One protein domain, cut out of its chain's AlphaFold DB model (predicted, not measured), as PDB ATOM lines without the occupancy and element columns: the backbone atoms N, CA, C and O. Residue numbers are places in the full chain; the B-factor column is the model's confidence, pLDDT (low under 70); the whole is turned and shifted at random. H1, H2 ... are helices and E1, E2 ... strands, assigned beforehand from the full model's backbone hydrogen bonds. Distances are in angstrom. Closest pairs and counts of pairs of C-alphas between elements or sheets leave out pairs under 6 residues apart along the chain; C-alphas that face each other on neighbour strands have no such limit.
ATOM      1  N   SER A  70     -39.193  34.011 -41.757       86.94
ATOM      2  CA  SER A  70     -39.318  35.453 -42.001       86.94
ATOM      3  C   SER A  70     -38.578  36.202 -40.897       86.94
ATOM      4  O   SER A  70     -38.768  35.909 -39.717       86.94
ATOM      5  N   ALA A  71     -37.741  37.167 -41.268       85.69
ATOM      6  CA  ALA A  71     -37.083  38.048 -40.311       85.69
ATOM      7  C   ALA A  71     -38.005  39.185 -39.832       85.69
ATOM      8  O   ALA A  71     -37.545  40.060 -39.105       85.69
ATOM      9  N   GLY A  72     -39.271  39.239 -40.273       87.69
ATOM     10  CA  GLY A  72     -40.199  40.332 -39.951       87.69
ATOM     11  C   GLY A  72     -39.760  41.699 -40.493       87.69
ATOM     12  O   GLY A  72     -40.197  42.731 -39.995       87.69
ATOM     13  N   ILE A  73     -38.857  41.716 -41.478       92.12
ATOM     14  CA  ILE A  73     -38.248  42.920 -42.049       92.12
ATOM     15  C   ILE A  73     -38.631  42.997 -43.525       92.12
ATOM     16  O   ILE A  73     -38.317  42.091 -44.301       92.12
ATOM     17  N   LYS A  74     -39.269  44.103 -43.911       93.69
ATOM     18  CA  LYS A  74     -39.564  44.450 -45.302       93.69
ATOM     19  C   LYS A  74     -38.633  45.576 -45.739       93.69
ATOM     20  O   LYS A  74     -38.614  46.635 -45.117       93.69
ATOM     21  N   LEU A  75     -37.834  45.321 -46.768       94.19
ATOM     22  CA  LEU A  75     -36.811  46.241 -47.261       94.19
ATOM     23  C   LEU A  75     -37.377  47.149 -48.358       94.19
ATOM     24  O   LEU A  75     -38.172  46.719 -49.191       94.19
ATOM     25  N   THR A  76     -36.899  48.388 -48.412       93.44
ATOM     26  CA  THR A  76     -37.122  49.299 -49.539       93.44
ATOM     27  C   THR A  76     -35.926  49.222 -50.482       93.44
ATOM     28  O   THR A  76     -34.817  49.620 -50.114       93.44
ATOM     29  N   TYR A  77     -36.131  48.734 -51.707       91.81
ATOM     30  CA  TYR A  77     -35.089  48.741 -52.733       91.81
ATOM     31  C   TYR A  77     -34.801  50.171 -53.211       91.81
ATOM     32  O   TYR A  77     -35.717  50.913 -53.566       91.81
ATOM     33  N   LYS A  78     -33.525  50.564 -53.204       89.19
ATOM     34  CA  LYS A  78     -33.052  51.914 -53.562       89.19
ATOM     35  C   LYS A  78     -32.377  51.985 -54.938       89.19
ATOM     36  O   LYS A  78     -31.908  53.054 -55.314       89.19
ATOM     37  N   GLY A  79     -32.349  50.879 -55.685       85.69
ATOM     38  CA  GLY A  79     -31.675  50.791 -56.980       85.69
ATOM     39  C   GLY A  79     -30.195  50.412 -56.877       85.69
ATOM     40  O   GLY A  79     -29.720  49.928 -55.845       85.69
ATOM     41  N   GLU A  80     -29.477  50.629 -57.976       84.38
ATOM     42  CA  GLU A  80     -28.043  50.361 -58.095       84.38
ATOM     43  C   GLU A  80     -27.197  51.539 -57.592       84.38
ATOM     44  O   GLU A  80     -27.476  52.705 -57.877       84.38
ATOM     45  N   ALA A  81     -26.114  51.234 -56.877       75.31
ATOM     46  CA  ALA A  81     -25.122  52.215 -56.463       75.31
ATOM     47  C   ALA A  81     -24.234  52.621 -57.653       75.31
ATOM     48  O   ALA A  81     -23.200  52.004 -57.923       75.31
ATOM     49  N   THR A  82     -24.627  53.677 -58.366       55.22
ATOM     50  CA  THR A  82     -23.861  54.205 -59.502       55.22
ATOM     51  C   THR A  82     -22.536  54.835 -59.060       55.22
ATOM     52  O   THR A  82     -22.464  55.615 -58.105       55.22
ATOM     53  N   LYS A  83     -21.454  54.521 -59.786       49.53
ATOM     54  CA  LYS A  83     -20.179  55.244 -59.675       49.53
ATOM     55  C   LYS A  83     -20.317  56.588 -60.389       49.53
ATOM     56  O   LYS A  83     -20.736  56.634 -61.542       49.53
ATOM     57  N   SER A  84     -19.929  57.675 -59.728       38.88
ATOM     58  CA  SER A  84     -19.741  58.963 -60.397       38.88
ATOM     59  C   SER A  84     -18.535  58.887 -61.336       38.88
ATOM     60  O   SER A  84     -17.422  58.661 -60.859       38.88
ATOM     61  N   SER A  98     -19.357  56.930 -50.105       53.84
ATOM     62  CA  SER A  98     -19.937  58.283 -50.193       53.84
ATOM     63  C   SER A  98     -21.226  58.313 -51.026       53.84
ATOM     64  O   SER A  98     -22.137  59.084 -50.729       53.84
ATOM     65  N   SER A  99     -21.350  57.444 -52.031       54.44
ATOM     66  CA  SER A  99     -22.567  57.297 -52.840       54.44
ATOM     67  C   SER A  99     -23.687  56.591 -52.077       54.44
ATOM     68  O   SER A  99     -24.808  57.089 -52.065       54.44
ATOM     69  N   ILE A 100     -23.372  55.525 -51.338       57.41
ATOM     70  CA  ILE A 100     -24.309  54.860 -50.425       57.41
ATOM     71  C   ILE A 100     -24.709  55.827 -49.292       57.41
ATOM     72  O   ILE A 100     -25.898  55.985 -49.039       57.41
ATOM     73  N   LYS A 101     -23.775  56.597 -48.704       61.06
ATOM     74  CA  LYS A 101     -24.085  57.643 -47.700       61.06
ATOM     75  C   LYS A 101     -25.072  58.709 -48.187       61.06
ATOM     76  O   LYS A 101     -25.881  59.167 -47.389       61.06
ATOM     77  N   ARG A 102     -25.067  59.067 -49.479       58.44
ATOM     78  CA  ARG A 102     -26.057  59.996 -50.066       58.44
ATOM     79  C   ARG A 102     -27.488  59.436 -50.094       58.44
ATOM     80  O   ARG A 102     -28.425  60.225 -50.169       58.44
ATOM     81  N   LEU A 103     -27.671  58.114 -50.004       54.94
ATOM     82  CA  LEU A 103     -28.993  57.475 -49.943       54.94
ATOM     83  C   LEU A 103     -29.617  57.533 -48.533       54.94
ATOM     84  O   LEU A 103     -30.843  57.540 -48.419       54.94
ATOM     85  N   PHE A 104     -28.812  57.653 -47.468       57.00
ATOM     86  CA  PHE A 104     -29.308  57.836 -46.096       57.00
ATOM     87  C   PHE A 104     -29.698  59.300 -45.854       57.00
ATOM     88  O   PHE A 104     -28.909  60.112 -45.364       57.00
ATOM     89  N   ARG A 105     -30.950  59.657 -46.153       56.12
ATOM     90  CA  ARG A 105     -31.540  60.892 -45.604       56.12
ATOM     91  C   ARG A 105     -31.798  60.695 -44.105       56.12
ATOM     92  O   ARG A 105     -32.098  59.585 -43.674       56.12
ATOM     93  N   LYS A 106     -31.732  61.771 -43.307       50.56
ATOM     94  CA  LYS A 106     -32.217  61.727 -41.914       50.56
ATOM     95  C   LYS A 106     -33.682  61.245 -41.918       50.56
ATOM     96  O   LYS A 106     -34.473  61.823 -42.673       50.56
ATOM     97  N   PRO A 107     -34.054  60.222 -41.127       49.06
ATOM     98  CA  PRO A 107     -35.418  59.709 -41.120       49.06
ATOM     99  C   PRO A 107     -36.394  60.788 -40.639       49.06
ATOM    100  O   PRO A 107     -36.130  61.497 -39.672       49.06
ATOM    101  N   LYS A 108     -37.532  60.916 -41.334       49.75
ATOM    102  CA  LYS A 108     -38.648  61.804 -40.949       49.75
ATOM    103  C   LYS A 108     -39.670  61.129 -40.017       49.75
ATOM    104  O   LYS A 108     -40.657  61.758 -39.656       49.75
ATOM    105  N   LYS A 109     -39.481  59.846 -39.695       54.69
ATOM    106  CA  LYS A 109     -40.388  59.020 -38.884       54.69
ATOM    107  C   LYS A 109     -39.638  58.395 -37.707       54.69
ATOM    108  O   LYS A 109     -38.415  58.307 -37.734       54.69
ATOM    109  N   SER A 110     -40.397  57.952 -36.709       59.09
ATOM    110  CA  SER A 110     -39.929  57.263 -35.501       59.09
ATOM    111  C   SER A 110     -39.358  55.860 -35.747       59.09
ATOM    112  O   SER A 110     -38.617  55.360 -34.907       59.09
ATOM    113  N   GLU A 111     -39.674  55.224 -36.877       60.88
ATOM    114  CA  GLU A 111     -39.178  53.888 -37.231       60.88
ATOM    115  C   GLU A 111     -37.962  53.936 -38.178       60.88
ATOM    116  O   GLU A 111     -37.905  54.796 -39.067       60.88
ATOM    117  N   PRO A 112     -36.997  53.003 -38.038       68.88
ATOM    118  CA  PRO A 112     -35.846  52.907 -38.930       68.88
ATOM    119  C   PRO A 112     -36.251  52.433 -40.334       68.88
ATOM    120  O   PRO A 112     -36.958  51.440 -40.499       68.88
ATOM    121  N   GLU A 113     -35.748  53.112 -41.368       82.31
ATOM    122  CA  GLU A 113     -35.932  52.690 -42.759       82.31
ATOM    123  C   GLU A 113     -34.950  51.562 -43.118       82.31
ATOM    124  O   GLU A 113     -33.737  51.774 -43.162       82.31
ATOM    125  N   TYR A 114     -35.476  50.371 -43.419       92.50
ATOM    126  CA  TYR A 114     -34.694  49.223 -43.884       92.50
ATOM    127  C   TYR A 114     -34.460  49.300 -45.399       92.50
ATOM    128  O   TYR A 114     -35.417  49.342 -46.173       92.50
ATOM    129  N   MET A 115     -33.203  49.287 -45.848       93.94
ATOM    130  CA  MET A 115     -32.855  49.505 -47.262       93.94
ATOM    131  C   MET A 115     -32.178  48.308 -47.932       93.94
ATOM    132  O   MET A 115     -31.356  47.628 -47.328       93.94
ATOM    133  N   ALA A 116     -32.461  48.101 -49.216       94.31
ATOM    134  CA  ALA A 116     -31.696  47.205 -50.081       94.31
ATOM    135  C   ALA A 116     -31.070  47.998 -51.235       94.31
ATOM    136  O   ALA A 116     -31.767  48.739 -51.929       94.31
ATOM    137  N   ILE A 117     -29.761  47.853 -51.437       93.62
ATOM    138  CA  ILE A 117     -28.992  48.563 -52.471       93.62
ATOM    139  C   ILE A 117     -28.254  47.524 -53.316       93.62
ATOM    140  O   ILE A 117     -27.637  46.613 -52.763       93.62
ATOM    141  N   GLN A 118     -28.296  47.648 -54.641       92.75
ATOM    142  CA  GLN A 118     -27.533  46.773 -55.530       92.75
ATOM    143  C   GLN A 118     -26.121  47.332 -55.767       92.75
ATOM    144  O   GLN A 118     -25.950  48.509 -56.082       92.75
ATOM    145  N   ILE A 119     -25.104  46.486 -55.607       90.25
ATOM    146  CA  ILE A 119     -23.687  46.791 -55.844       90.25
ATOM    147  C   ILE A 119     -23.117  45.835 -56.913       90.25
ATOM    148  O   ILE A 119     -23.588  44.699 -57.030       90.25
ATOM    149  N   PRO A 120     -22.130  46.266 -57.724       89.31
ATOM    150  CA  PRO A 120     -21.572  45.437 -58.794       89.31
ATOM    151  C   PRO A 120     -20.823  44.223 -58.235       89.31
ATOM    152  O   PRO A 120     -20.256  44.290 -57.150       89.31
ATOM    153  N   ASP A 121     -20.774  43.117 -58.974       86.50
ATOM    154  CA  ASP A 121     -19.926  41.972 -58.625       86.50
ATOM    155  C   ASP A 121     -18.428  42.272 -58.775       86.50
ATOM    156  O   ASP A 121     -18.007  42.897 -59.749       86.50
ATOM    157  N   GLU A 122     -17.619  41.765 -57.842       83.06
ATOM    158  CA  GLU A 122     -16.159  41.814 -57.947       83.06
ATOM    159  C   GLU A 122     -15.693  40.717 -58.913       83.06
ATOM    160  O   GLU A 122     -15.842  39.517 -58.652       83.06
ATOM    161  N   LYS A 123     -15.138  41.133 -60.053       80.25
ATOM    162  CA  LYS A 123     -14.678  40.247 -61.129       80.25
ATOM    163  C   LYS A 123     -13.192  40.455 -61.396       80.25
ATOM    164  O   LYS A 123     -12.715  41.589 -61.378       80.25
ATOM    165  N   ARG A 124     -12.468  39.372 -61.683       70.25
ATOM    166  CA  ARG A 124     -11.111  39.420 -62.253       70.25
ATOM    167  C   ARG A 124     -11.062  38.429 -63.409       70.25
ATOM    168  O   ARG A 124     -11.366  37.252 -63.217       70.25
ATOM    169  N   ASN A 125     -10.694  38.913 -64.592       75.62
ATOM    170  CA  ASN A 125     -10.822  38.181 -65.854       75.62
ATOM    171  C   ASN A 125     -12.267  37.649 -66.012       75.62
ATOM    172  O   ASN A 125     -13.227  38.379 -65.771       75.62
ATOM    173  N   GLU A 126     -12.422  36.379 -66.379       73.38
ATOM    174  CA  GLU A 126     -13.705  35.676 -66.516       73.38
ATOM    175  C   GLU A 126     -14.376  35.291 -65.175       73.38
ATOM    176  O   GLU A 126     -15.567  34.972 -65.145       73.38
ATOM    177  N   TYR A 127     -13.655  35.347 -64.047       70.31
ATOM    178  CA  TYR A 127     -14.136  34.838 -62.757       70.31
ATOM    179  C   TYR A 127     -14.839  35.911 -61.918       70.31
ATOM    180  O   TYR A 127     -14.338  37.023 -61.727       70.31
ATOM    181  N   THR A 128     -15.991  35.545 -61.349       76.81
ATOM    182  CA  THR A 128     -16.733  36.358 -60.372       76.81
ATOM    183  C   THR A 128     -16.434  35.863 -58.958       76.81
ATOM    184  O   THR A 128     -16.765  34.731 -58.613       76.81
ATOM    185  N   PHE A 129     -15.811  36.708 -58.136       76.56
ATOM    186  CA  PHE A 129     -15.324  36.347 -56.798       76.56
ATOM    187  C   PHE A 129     -16.403  36.489 -55.719       76.56
ATOM    188  O   PHE A 129     -16.332  35.823 -54.691       76.56
ATOM    189  N   THR A 130     -17.429  37.305 -55.972       82.44
ATOM    190  CA  THR A 130     -18.563  37.550 -55.066       82.44
ATOM    191  C   THR A 130     -19.844  36.804 -55.461       82.44
ATOM    192  O   THR A 130     -20.926  37.222 -55.054       82.44
ATOM    193  N   ASP A 131     -19.762  35.719 -56.248       83.06
ATOM    194  CA  ASP A 131     -20.953  35.007 -56.747       83.06
ATOM    195  C   ASP A 131     -21.866  34.552 -55.597       83.06
ATOM    196  O   ASP A 131     -21.528  33.679 -54.792       83.06
ATOM    197  N   GLY A 132     -23.042  35.175 -55.509       87.94
ATOM    198  CA  GLY A 132     -24.018  34.881 -54.471       87.94
ATOM    199  C   GLY A 132     -23.699  35.473 -53.091       87.94
ATOM    200  O   GLY A 132     -24.363  35.078 -52.135       87.94
ATOM    201  N   CYS A 133     -22.738  36.393 -52.963       89.31
ATOM    202  CA  CYS A 133     -22.346  37.022 -51.695       89.31
ATOM    203  C   CYS A 133     -22.650  38.531 -51.678       89.31
ATOM    204  O   CYS A 133     -22.123  39.295 -52.484       89.31
ATOM    205  N   GLY A 134     -23.468  38.959 -50.719       92.19
ATOM    206  CA  GLY A 134     -23.759  40.360 -50.409       92.19
ATOM    207  C   GLY A 134     -23.421  40.703 -48.957       92.19
ATOM    208  O   GLY A 134     -22.817  39.898 -48.246       92.19
ATOM    209  N   LYS A 135     -23.851  41.883 -48.498       91.00
ATOM    210  CA  LYS A 135     -23.609  42.363 -47.126       91.00
ATOM    211  C   LYS A 135     -24.876  42.746 -46.377       91.00
ATOM    212  O   LYS A 135     -25.892  43.069 -46.986       91.00
ATOM    213  N   ILE A 136     -24.786  42.766 -45.055       93.00
ATOM    214  CA  ILE A 136     -25.804  43.255 -44.125       93.00
ATOM    215  C   ILE A 136     -25.150  44.192 -43.102       93.00
ATOM    216  O   ILE A 136     -24.079  43.892 -42.581       93.00
ATOM    217  N   SER A 137     -25.768  45.334 -42.811       91.69
ATOM    218  CA  SER A 137     -25.262  46.248 -41.783       91.69
ATOM    219  C   SER A 137     -25.367  45.638 -40.383       91.69
ATOM    220  O   SER A 137     -26.295  44.880 -40.099       91.69
ATOM    221  N   LEU A 138     -24.459  46.000 -39.476       86.88
ATOM    222  CA  LEU A 138     -24.424  45.483 -38.103       86.88
ATOM    223  C   LEU A 138     -25.750  45.708 -37.349       86.88
ATOM    224  O   LEU A 138     -26.248  44.797 -36.685       86.88
ATOM    225  N   GLY A 139     -26.353  46.895 -37.492       89.69
ATOM    226  CA  GLY A 139     -27.661  47.208 -36.907       89.69
ATOM    227  C   GLY A 139     -28.774  46.285 -37.411       89.69
ATOM    228  O   GLY A 139     -29.557  45.753 -36.619       89.69
ATOM    229  N   LEU A 140     -28.803  46.013 -38.721       94.56
ATOM    230  CA  LEU A 140     -29.781  45.101 -39.310       94.56
ATOM    231  C   LEU A 140     -29.511  43.639 -38.944       94.56
ATOM    232  O   LEU A 140     -30.451  42.921 -38.620       94.56
ATOM    233  N   ALA A 141     -28.249  43.206 -38.929       92.94
ATOM    234  CA  ALA A 141     -27.851  41.854 -38.540       92.94
ATOM    235  C   ALA A 141     -28.303  41.515 -37.110       92.94
ATOM    236  O   ALA A 141     -28.860  40.440 -36.879       92.94
ATOM    237  N   ARG A 142     -28.158  42.461 -36.168       92.62
ATOM    238  CA  ARG A 142     -28.687  42.328 -34.801       92.62
ATOM    239  C   ARG A 142     -30.207  42.172 -34.796       92.62
ATOM    240  O   ARG A 142     -30.719  41.254 -34.161       92.62
ATOM    241  N   LYS A 143     -30.926  43.034 -35.524       93.75
ATOM    242  CA  LYS A 143     -32.397  43.011 -35.571       93.75
ATOM    243  C   LYS A 143     -32.935  41.725 -36.205       93.75
ATOM    244  O   LYS A 143     -33.880  41.140 -35.684       93.75
ATOM    245  N   VAL A 144     -32.295  41.243 -37.272       95.06
ATOM    246  CA  VAL A 144     -32.567  39.935 -37.887       95.06
ATOM    247  C   VAL A 144     -32.380  38.816 -36.868       95.06
ATOM    248  O   VAL A 144     -33.289  38.010 -36.694       95.06
ATOM    249  N   ALA A 145     -31.236  38.780 -36.179       92.62
ATOM    250  CA  ALA A 145     -30.916  37.749 -35.198       92.62
ATOM    251  C   ALA A 145     -31.927  37.711 -34.031       92.62
ATOM    252  O   ALA A 145     -32.430  36.634 -33.707       92.62
ATOM    253  N   GLN A 146     -32.313  38.871 -33.486       93.56
ATOM    254  CA  GLN A 146     -33.377  38.984 -32.477       93.56
ATOM    255  C   GLN A 146     -34.725  38.470 -32.998       93.56
ATOM    256  O   GLN A 146     -35.369  37.653 -32.346       93.56
ATOM    257  N   ASN A 147     -35.140  38.900 -34.194       94.06
ATOM    258  CA  ASN A 147     -36.423  38.504 -34.778       94.06
ATOM    259  C   ASN A 147     -36.480  36.996 -35.124       94.06
ATOM    260  O   ASN A 147     -37.563  36.417 -35.149       94.06
ATOM    261  N   ILE A 148     -35.333  36.334 -35.337       92.31
ATOM    262  CA  ILE A 148     -35.238  34.865 -35.441       92.31
ATOM    263  C   ILE A 148     -34.908  34.180 -34.097       92.31
ATOM    264  O   ILE A 148     -34.520  33.010 -34.077       92.31
ATOM    265  N   GLY A 149     -35.114  34.849 -32.961       91.25
ATOM    266  CA  GLY A 149     -35.021  34.251 -31.625       91.25
ATOM    267  C   GLY A 149     -33.612  33.824 -31.207       91.25
ATOM    268  O   GLY A 149     -33.467  32.921 -30.388       91.25
ATOM    269  N   ILE A 150     -32.567  34.429 -31.779       88.94
ATOM    270  CA  ILE A 150     -31.201  34.268 -31.269       88.94
ATOM    271  C   ILE A 150     -31.047  35.204 -30.072       88.94
ATOM    272  O   ILE A 150     -31.258  36.411 -30.191       88.94
ATOM    273  N   GLN A 151     -30.656  34.649 -28.926       88.12
ATOM    274  CA  GLN A 151     -30.271  35.434 -27.757       88.12
ATOM    275  C   GLN A 151     -28.953  36.163 -28.050       88.12
ATOM    276  O   GLN A 151     -27.961  35.537 -28.426       88.12
ATOM    277  N   ILE A 152     -28.947  37.487 -27.890       85.00
ATOM    278  CA  ILE A 152     -27.786  38.349 -28.138       85.00
ATOM    279  C   ILE A 152     -27.455  39.055 -26.829       85.00
ATOM    280  O   ILE A 152     -28.198  39.948 -26.427       85.00
ATOM    281  N   LYS A 153     -26.362  38.658 -26.167       84.12
ATOM    282  CA  LYS A 153     -25.867  39.352 -24.966       84.12
ATOM    283  C   LYS A 153     -24.943  40.510 -25.341       84.12
ATOM    284  O   LYS A 153     -24.990  41.568 -24.730       84.12
ATOM    285  N   ASP A 154     -24.148  40.313 -26.389       79.75
ATOM    286  CA  ASP A 154     -23.208  41.290 -26.935       79.75
ATOM    287  C   ASP A 154     -23.121  41.179 -28.472       79.75
ATOM    288  O   ASP A 154     -23.692  40.278 -29.091       79.75
ATOM    289  N   ASP A 155     -22.388  42.092 -29.109       75.19
ATOM    290  CA  ASP A 155     -22.186  42.115 -30.566       75.19
ATOM    291  C   ASP A 155     -21.529  40.839 -31.111       75.19
ATOM    292  O   ASP A 155     -21.763  40.463 -32.260       75.19
ATOM    293  N   MET A 156     -20.767  40.127 -30.279       75.75
ATOM    294  CA  MET A 156     -20.138  38.858 -30.635       75.75
ATOM    295  C   MET A 156     -21.135  37.686 -30.610       75.75
ATOM    296  O   MET A 156     -20.791  36.596 -31.065       75.75
ATOM    297  N   ASP A 157     -22.370  37.855 -30.119       79.56
ATOM    298  CA  ASP A 157     -23.424  36.851 -30.309       79.56
ATOM    299  C   ASP A 157     -24.092  36.912 -31.686       79.56
ATOM    300  O   ASP A 157     -24.602  35.883 -32.144       79.56
ATOM    301  N   ILE A 158     -24.025  38.057 -32.373       85.25
ATOM    302  CA  ILE A 158     -24.623  38.252 -33.698       85.25
ATOM    303  C   ILE A 158     -23.979  37.277 -34.708       85.25
ATOM    304  O   ILE A 158     -22.749  37.191 -34.785       85.25
ATOM    305  N   PRO A 159     -24.767  36.540 -35.514       88.25
ATOM    306  CA  PRO A 159     -24.233  35.752 -36.619       88.25
ATOM    307  C   PRO A 159     -23.500  36.643 -37.631       88.25
ATOM    308  O   PRO A 159     -24.065  37.601 -38.153       88.25
ATOM    309  N   SER A 160     -22.250  36.300 -37.948       86.56
ATOM    310  CA  SER A 160     -21.432  37.013 -38.934       86.56
ATOM    311  C   SER A 160     -21.900  36.819 -40.379       86.56
ATOM    312  O   SER A 160     -21.541  37.624 -41.240       86.56
ATOM    313  N   ALA A 161     -22.701  35.783 -40.654       88.12
ATOM    314  CA  ALA A 161     -23.348  35.586 -41.946       88.12
ATOM    315  C   ALA A 161     -24.719  34.903 -41.860       88.12
ATOM    316  O   ALA A 161     -24.978  34.072 -40.989       88.12
ATOM    317  N   PHE A 162     -25.570  35.208 -42.838       91.00
ATOM    318  CA  PHE A 162     -26.915  34.664 -43.003       91.00
ATOM    319  C   PHE A 162     -27.087  34.124 -44.423       91.00
ATOM    320  O   PHE A 162     -26.747  34.802 -45.391       91.00
ATOM    321  N   GLN A 163     -27.651  32.927 -44.570       94.00
ATOM    322  CA  GLN A 163     -28.140  32.436 -45.856       94.00
ATOM    323  C   GLN A 163     -29.558  32.969 -46.063       94.00
ATOM    324  O   GLN A 163     -30.438  32.697 -45.247       94.00
ATOM    325  N   VAL A 164     -29.800  33.710 -47.145       94.38
ATOM    326  CA  VAL A 164     -31.041  34.488 -47.315       94.38
ATOM    327  C   VAL A 164     -31.807  34.167 -48.595       94.38
ATOM    328  O   VAL A 164     -31.239  33.706 -49.595       94.38
ATOM    329  N   ARG A 165     -33.109  34.471 -48.564       92.69
ATOM    330  CA  ARG A 165     -33.997  34.656 -49.722       92.69
ATOM    331  C   ARG A 165     -34.730  35.980 -49.557       92.69
ATOM    332  O   ARG A 165     -35.203  36.278 -48.465       92.69
ATOM    333  N   ILE A 166     -34.757  36.786 -50.611       92.81
ATOM    334  CA  ILE A 166     -35.320  38.142 -50.593       92.81
ATOM    335  C   ILE A 166     -35.775  38.434 -52.016       92.81
ATOM    336  O   ILE A 166     -34.933  38.400 -52.912       92.81
ATOM    337  N   ALA A 167     -37.059  38.682 -52.267       89.31
ATOM    338  CA  ALA A 167     -37.585  38.782 -53.630       89.31
ATOM    339  C   ALA A 167     -37.090  37.605 -54.512       89.31
ATOM    340  O   ALA A 167     -37.131  36.441 -54.109       89.31
ATOM    341  N   GLY A 168     -36.552  37.899 -55.699       90.25
ATOM    342  CA  GLY A 168     -35.900  36.916 -56.569       90.25
ATOM    343  C   GLY A 168     -34.410  36.673 -56.282       90.25
ATOM    344  O   GLY A 168     -33.737  36.037 -57.095       90.25
ATOM    345  N   TYR A 169     -33.864  37.175 -55.171       93.31
ATOM    346  CA  TYR A 169     -32.461  37.021 -54.774       93.31
ATOM    347  C   TYR A 169     -32.231  35.786 -53.892       93.31
ATOM    348  O   TYR A 169     -33.020  35.441 -53.010       93.31
ATOM    349  N   LYS A 170     -31.085  35.135 -54.106       91.81
ATOM    350  CA  LYS A 170     -30.592  34.007 -53.307       91.81
ATOM    351  C   LYS A 170     -29.083  34.127 -53.126       91.81
ATOM    352  O   LYS A 170     -28.351  34.106 -54.115       91.81
ATOM    353  N   GLY A 171     -28.631  34.140 -51.877       92.38
ATOM    354  CA  GLY A 171     -27.212  34.253 -51.551       92.38
ATOM    355  C   GLY A 171     -26.915  34.168 -50.056       92.38
ATOM    356  O   GLY A 171     -27.782  33.803 -49.260       92.38
ATOM    357  N   MET A 172     -25.685  34.524 -49.710       92.75
ATOM    358  CA  MET A 172     -25.229  34.813 -48.355       92.75
ATOM    359  C   MET A 172     -25.175  36.332 -48.157       92.75
ATOM    360  O   MET A 172     -24.819  37.053 -49.088       92.75
ATOM    361  N   LEU A 173     -25.478  36.813 -46.953       93.12
ATOM    362  CA  LEU A 173     -25.135  38.162 -46.498       93.12
ATOM    363  C   LEU A 173     -24.156  38.049 -45.331       93.12
ATOM    364  O   LEU A 173     -24.491  37.406 -44.337       93.12
ATOM    365  N   SER A 174     -22.980  38.662 -45.436       90.12
ATOM    366  CA  SER A 174     -22.027  38.814 -44.326       90.12
ATOM    367  C   SER A 174     -22.131  40.202 -43.689       90.12
ATOM    368  O   SER A 174     -22.568  41.150 -44.342       90.12
ATOM    369  N   ILE A 175     -21.759  40.345 -42.414       86.75
ATOM    370  CA  ILE A 175     -21.730  41.668 -41.767       86.75
ATOM    371  C   ILE A 175     -20.782  42.599 -42.538       86.75
ATOM    372  O   ILE A 175     -19.636  42.235 -42.803       86.75
ATOM    373  N   ASP A 176     -21.247  43.804 -42.880       84.06
ATOM    374  CA  ASP A 176     -20.398  44.841 -43.466       84.06
ATOM    375  C   ASP A 176     -19.480  45.438 -42.380       84.06
ATOM    376  O   ASP A 176     -19.988  46.097 -41.464       84.06
ATOM    377  N   PRO A 177     -18.148  45.244 -42.456       75.44
ATOM    378  CA  PRO A 177     -17.218  45.750 -41.449       75.44
ATOM    379  C   PRO A 177     -17.113  47.281 -41.432       75.44
ATOM    380  O   PRO A 177     -16.574  47.834 -40.477       75.44
ATOM    381  N   GLU A 178     -17.606  47.978 -42.463       75.94
ATOM    382  CA  GLU A 178     -17.630  49.447 -42.519       75.94
ATOM    383  C   GLU A 178     -18.962  50.040 -42.003       75.94
ATOM    384  O   GLU A 178     -19.099  51.265 -41.916       75.94
ATOM    385  N   SER A 179     -19.937  49.194 -41.634       79.00
ATOM    386  CA  SER A 179     -21.257  49.628 -41.153       79.00
ATOM    387  C   SER A 179     -21.289  50.037 -39.679       79.00
ATOM    388  O   SER A 179     -20.520  49.559 -38.845       79.00
ATOM    389  N   ARG A 180     -22.234  50.919 -39.345       78.25
ATOM    390  CA  ARG A 180     -22.488  51.380 -37.972       78.25
ATOM    391  C   ARG A 180     -23.666  50.642 -37.337       78.25
ATOM    392  O   ARG A 180     -24.561  50.141 -38.017       78.25
ATOM    393  N   SER A 181     -23.704  50.622 -36.005       76.25
ATOM    394  CA  SER A 181     -24.766  49.975 -35.218       76.25
ATOM    395  C   SER A 181     -26.165  50.570 -35.437       76.25
ATOM    396  O   SER A 181     -27.155  49.877 -35.217       76.25
ATOM    397  N   ASN A 182     -26.253  51.822 -35.898       82.12
ATOM    398  CA  ASN A 182     -27.497  52.534 -36.204       82.12
ATOM    399  C   ASN A 182     -27.867  52.542 -37.702       82.12
ATOM    400  O   ASN A 182     -28.786  53.257 -38.100       82.12
ATOM    401  N   GLU A 183     -27.154  51.787 -38.541       84.88
ATOM    402  CA  GLU A 183     -27.447  51.659 -39.970       84.88
ATOM    403  C   GLU A 183     -28.225  50.367 -40.258       84.88
ATOM    404  O   GLU A 183     -27.920  49.302 -39.716       84.88
ATOM    405  N   PHE A 184     -29.210  50.447 -41.160       92.56
ATOM    406  CA  PHE A 184     -30.170  49.370 -41.430       92.56
ATOM    407  C   PHE A 184     -30.294  49.071 -42.933       92.56
ATOM    408  O   PHE A 184     -31.242  49.495 -43.594       92.56
ATOM    409  N   TYR A 185     -29.324  48.349 -43.496       94.12
ATOM    410  CA  TYR A 185     -29.304  48.032 -44.924       94.12
ATOM    411  C   TYR A 185     -28.749  46.646 -45.249       94.12
ATOM    412  O   TYR A 185     -28.011  46.042 -44.471       94.12
ATOM    413  N   ILE A 186     -29.068  46.185 -46.456       95.94
ATOM    414  CA  ILE A 186     -28.352  45.117 -47.150       95.94
ATOM    415  C   ILE A 186     -27.765  45.634 -48.464       95.94
ATOM    416  O   ILE A 186     -28.350  46.500 -49.122       95.94
ATOM    417  N   LEU A 187     -26.635  45.060 -48.866       93.69
ATOM    418  CA  LEU A 187     -26.047  45.235 -50.189       93.69
ATOM    419  C   LEU A 187     -26.167  43.910 -50.952       93.69
ATOM    420  O   LEU A 187     -25.642  42.893 -50.500       93.69
ATOM    421  N   VAL A 188     -26.863  43.913 -52.087       94.88
ATOM    422  CA  VAL A 188     -27.083  42.732 -52.943       94.88
ATOM    423  C   VAL A 188     -26.334  42.869 -54.268       94.88
ATOM    424  O   VAL A 188     -25.965  43.973 -54.656       94.88
ATOM    425  N   ARG A 189     -26.102  41.760 -54.976       93.12
ATOM    426  CA  ARG A 189     -25.375  41.738 -56.259       93.12
ATOM    427  C   ARG A 189     -26.190  41.110 -57.374       93.12
ATOM    428  O   ARG A 189     -27.065  40.287 -57.105       93.12
ATOM    429  N   GLU A 190     -25.848  41.424 -58.618       91.94
ATOM    430  CA  GLU A 190     -26.501  40.820 -59.784       91.94
ATOM    431  C   GLU A 190     -26.312  39.293 -59.797       91.94
ATOM    432  O   GLU A 190     -27.267  38.556 -60.029       91.94
ATOM    433  N   SER A 191     -25.136  38.784 -59.403       90.75
ATOM    434  CA  SER A 191     -24.908  37.345 -59.219       90.75
ATOM    435  C   SER A 191     -25.899  36.684 -58.256       90.75
ATOM    436  O   SER A 191     -26.256  35.522 -58.448       90.75
ATOM    437  N   MET A 192     -26.413  37.393 -57.245       93.31
ATOM    438  CA  MET A 192     -27.426  36.878 -56.315       93.31
ATOM    439  C   MET A 192     -28.835  36.851 -56.925       93.31
ATOM    440  O   MET A 192     -29.663  36.050 -56.476       93.31
ATOM    441  N   LYS A 193     -29.123  37.684 -57.932       93.38
ATOM    442  CA  LYS A 193     -30.438  37.820 -58.566       93.38
ATOM    443  C   LYS A 193     -30.747  36.602 -59.438       93.38
ATOM    444  O   LYS A 193     -29.970  36.208 -60.305       93.38
ATOM    445  N   LYS A 194     -31.874  35.934 -59.181       90.25
ATOM    446  CA  LYS A 194     -32.255  34.680 -59.859       90.25
ATOM    447  C   LYS A 194     -33.487  34.840 -60.758       90.25
ATOM    448  O   LYS A 194     -33.584  34.101 -61.740       90.25
ATOM    449  N   PHE A 195     -34.375  35.779 -60.436       90.38
ATOM    450  CA  PHE A 195     -35.510  36.273 -61.232       90.38
ATOM    451  C   PHE A 195     -35.922  37.668 -60.706       90.38
ATOM    452  O   PHE A 195     -35.375  38.117 -59.698       90.38
ATOM    453  N   ASP A 196     -36.848  38.373 -61.365       90.94
ATOM    454  CA  ASP A 196     -37.411  39.623 -60.822       90.94
ATOM    455  C   ASP A 196     -38.580  39.309 -59.873       90.94
ATOM    456  O   ASP A 196     -39.477  38.545 -60.227       90.94
ATOM    457  N   SER A 197     -38.628  39.941 -58.704       91.19
ATOM    458  CA  SER A 197     -39.808  39.958 -57.832       91.19
ATOM    459  C   SER A 197     -39.829  41.266 -57.044       91.19
ATOM    460  O   SER A 197     -38.775  41.864 -56.817       91.19
ATOM    461  N   ASP A 198     -41.022  41.706 -56.658       89.50
ATOM    462  CA  ASP A 198     -41.241  42.975 -55.959       89.50
ATOM    463  C   ASP A 198     -41.435  42.763 -54.433       89.50
ATOM    464  O   ASP A 198     -41.525  43.728 -53.672       89.50
ATOM    465  N   ASP A 199     -41.437  41.506 -53.956       90.38
ATOM    466  CA  ASP A 199     -41.515  41.158 -52.528       90.38
ATOM    467  C   ASP A 199     -40.145  41.204 -51.830       90.38
ATOM    468  O   ASP A 199     -39.439  40.207 -51.684       90.38
ATOM    469  N   TRP A 200     -39.773  42.388 -51.351       93.25
ATOM    470  CA  TRP A 200     -38.530  42.628 -50.610       93.25
ATOM    471  C   TRP A 200     -38.587  42.237 -49.117       93.25
ATOM    472  O   TRP A 200     -37.900  42.830 -48.280       93.25
ATOM    473  N   THR A 201     -39.388  41.231 -48.760       93.00
ATOM    474  CA  THR A 201     -39.372  40.627 -47.420       93.00
ATOM    475  C   THR A 201     -38.102  39.791 -47.221       93.00
ATOM    476  O   THR A 201     -37.715  38.996 -48.077       93.00
ATOM    477  N   LEU A 202     -37.418  39.974 -46.087       94.88
ATOM    478  CA  LEU A 202     -36.184  39.259 -45.753       94.88
ATOM    479  C   LEU A 202     -36.486  37.909 -45.088       94.88
ATOM    480  O   LEU A 202     -36.956  37.860 -43.951       94.88
ATOM    481  N   HIS A 203     -36.149  36.812 -45.769       94.31
ATOM    482  CA  HIS A 203     -36.235  35.451 -45.238       94.31
ATOM    483  C   HIS A 203     -34.846  34.863 -44.972       94.31
ATOM    484  O   HIS A 203     -33.960  34.895 -45.831       94.31
ATOM    485  N   ILE A 204     -34.671  34.266 -43.793       95.06
ATOM    486  CA  ILE A 204     -33.445  33.585 -43.367       95.06
ATOM    487  C   ILE A 204     -33.630  32.075 -43.525       95.06
ATOM    488  O   ILE A 204     -34.556  31.490 -42.965       95.06
ATOM    489  N   VAL A 205     -32.748  31.440 -44.293       92.62
ATOM    490  CA  VAL A 205     -32.700  29.981 -44.473       92.62
ATOM    491  C   VAL A 205     -31.852  29.345 -43.371       92.62
ATOM    492  O   VAL A 205     -32.292  28.391 -42.738       92.62
ATOM    493  N   ASP A 206     -30.666  29.899 -43.109       92.44
ATOM    494  CA  ASP A 206     -29.757  29.483 -42.032       92.44
ATOM    495  C   ASP A 206     -28.820  30.647 -41.646       92.44
ATOM    496  O   ASP A 206     -28.805  31.688 -42.308       92.44
ATOM    497  N   HIS A 207     -28.039  30.497 -40.577       88.62
ATOM    498  CA  HIS A 207     -27.132  31.526 -40.057       88.62
ATOM    499  C   HIS A 207     -25.846  30.925 -39.474       88.62
ATOM    500  O   HIS A 207     -25.807  29.775 -39.035       88.62
ATOM    501  N   SER A 208     -24.763  31.703 -39.473       84.69
ATOM    502  CA  SER A 208     -23.446  31.265 -39.007       84.69
ATOM    503  C   SER A 208     -23.458  30.917 -37.516       84.69
ATOM    504  O   SER A 208     -23.762  31.765 -36.676       84.69
ATOM    505  N   ARG A 209     -23.062  29.686 -37.190       82.19
ATOM    506  CA  ARG A 209     -22.950  29.145 -35.828       82.19
ATOM    507  C   ARG A 209     -21.946  27.984 -35.811       82.19
ATOM    508  O   ARG A 209     -21.578  27.507 -36.885       82.19
TER     509      ARG A 209
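Overview. This is residues 70 to 84 and 98 to 209 of the 560 residues of the protein "Hypothetical protein" of Adineta ricciae (UniProt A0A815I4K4). Picture one strongly twisted sheet of eight strands, curled like part of a barrel and folded back on itself, with the leaf E1, E8, E5, E6 facing the leaf E7, E3, E2 and E4 as the hinge between them. The ten-residue helix H2 runs across the strands and packs on E1, E6 and E7, while the short H1 only grazes the sheet near E3 and E2. Residues 106 to 111 stick out free, and the loop of residues 120 to 132 reaches away from the body. The printed part has 127 residues, under half of them in named elements, which follow the order E1 E2 H1 E3 E4 H2 E5 E6 E7 E8; the class is mixed, helices and strands, and the sheet, in the order E1 E8 E5 E6 E4 E7 E3 E2, is mixed too. The whole is compact, with a radius of gyration of the C-alphas of 14.3 A and spans of 44 by 36 by 27 A.

Arrangement. Start at the hinge of the folded sheet, E4, residues 133 to 136. On it pairs E6, residues 169 to 175, parallel at 55 degrees, with N 134 and O 172 2.8 A apart. E4 is antiparallel to E7, residues 185 to 189, at 170 degrees, with N 187 and O 135 2.8 A apart. Past E6 look for E5, residues 161 to 166; the two form a hairpin, with N 162 and O 173 2.9 A apart. Next comes E8, residues 201 to 207, antiparallel to E5, with N 163 and O 206 2.8 A apart. The edge strand E1, residues 70 to 74, is antiparallel to E8, with N 71 and O 202 2.9 A apart. Past E7, E3, residues 115 to 119, is parallel to it, with N 119 and O 188 2.8 A apart. The other edge strand is E2, residues 76 to 80, parallel to E3, with N 78 and O 116 2.8 A apart. E1 runs on into E2 at 70 degrees, and the two meet only through their link. H2, residues 138 to 147, is on the sheet at a height of 7.7 A and lies over E8, across the strands at 85 degrees on the local plane; 4 of its C-alphas fall on E8 and 2 on E7, only just too few for it to lie over E7 as well. Its closest C-alphas to E1 are those of Val 144 and Ala 71, 5.5 A apart. H1, residues 98 to 103, only grazes the sheet with residues 100 to 103, and it is apart from H2. In H2 every O i to N i+4 pair is within hydrogen-bond range; in H1 it is 1 of 2.

Along the chain. Find C-alpha 70 at (-39.318, 35.453, -42.001), where E1 begins; it is 9.6 A long, and E2 is 12.5 A. H1 measures 9.1 A, E3 12.8 A and E4 10.4 A. From C-alpha 138 at (-24.424, 45.483, -38.103), H2 runs 14.3 A. E5 spans 15.0 A, E6 17.5 A, E7 13.5 A and E8 16.9 A, the last ending at C-alpha 207, (-27.132, 31.526, -40.057).

Size, cuts and confidence. The C-alphas of Ser 110 and Asn 125, the two farthest apart, are 46.2 A from each other. Residues 85 to 97 are cut out, and C-alphas 84 and 98 are 10.2 A apart across the cut. The links H1 to E3, E3 to E4, H2 to E5 and E7 to E8 are long. Mean pLDDT of the printed part is 83.5, and it falls under 70 in residues 82 to 84 and 98 to 112.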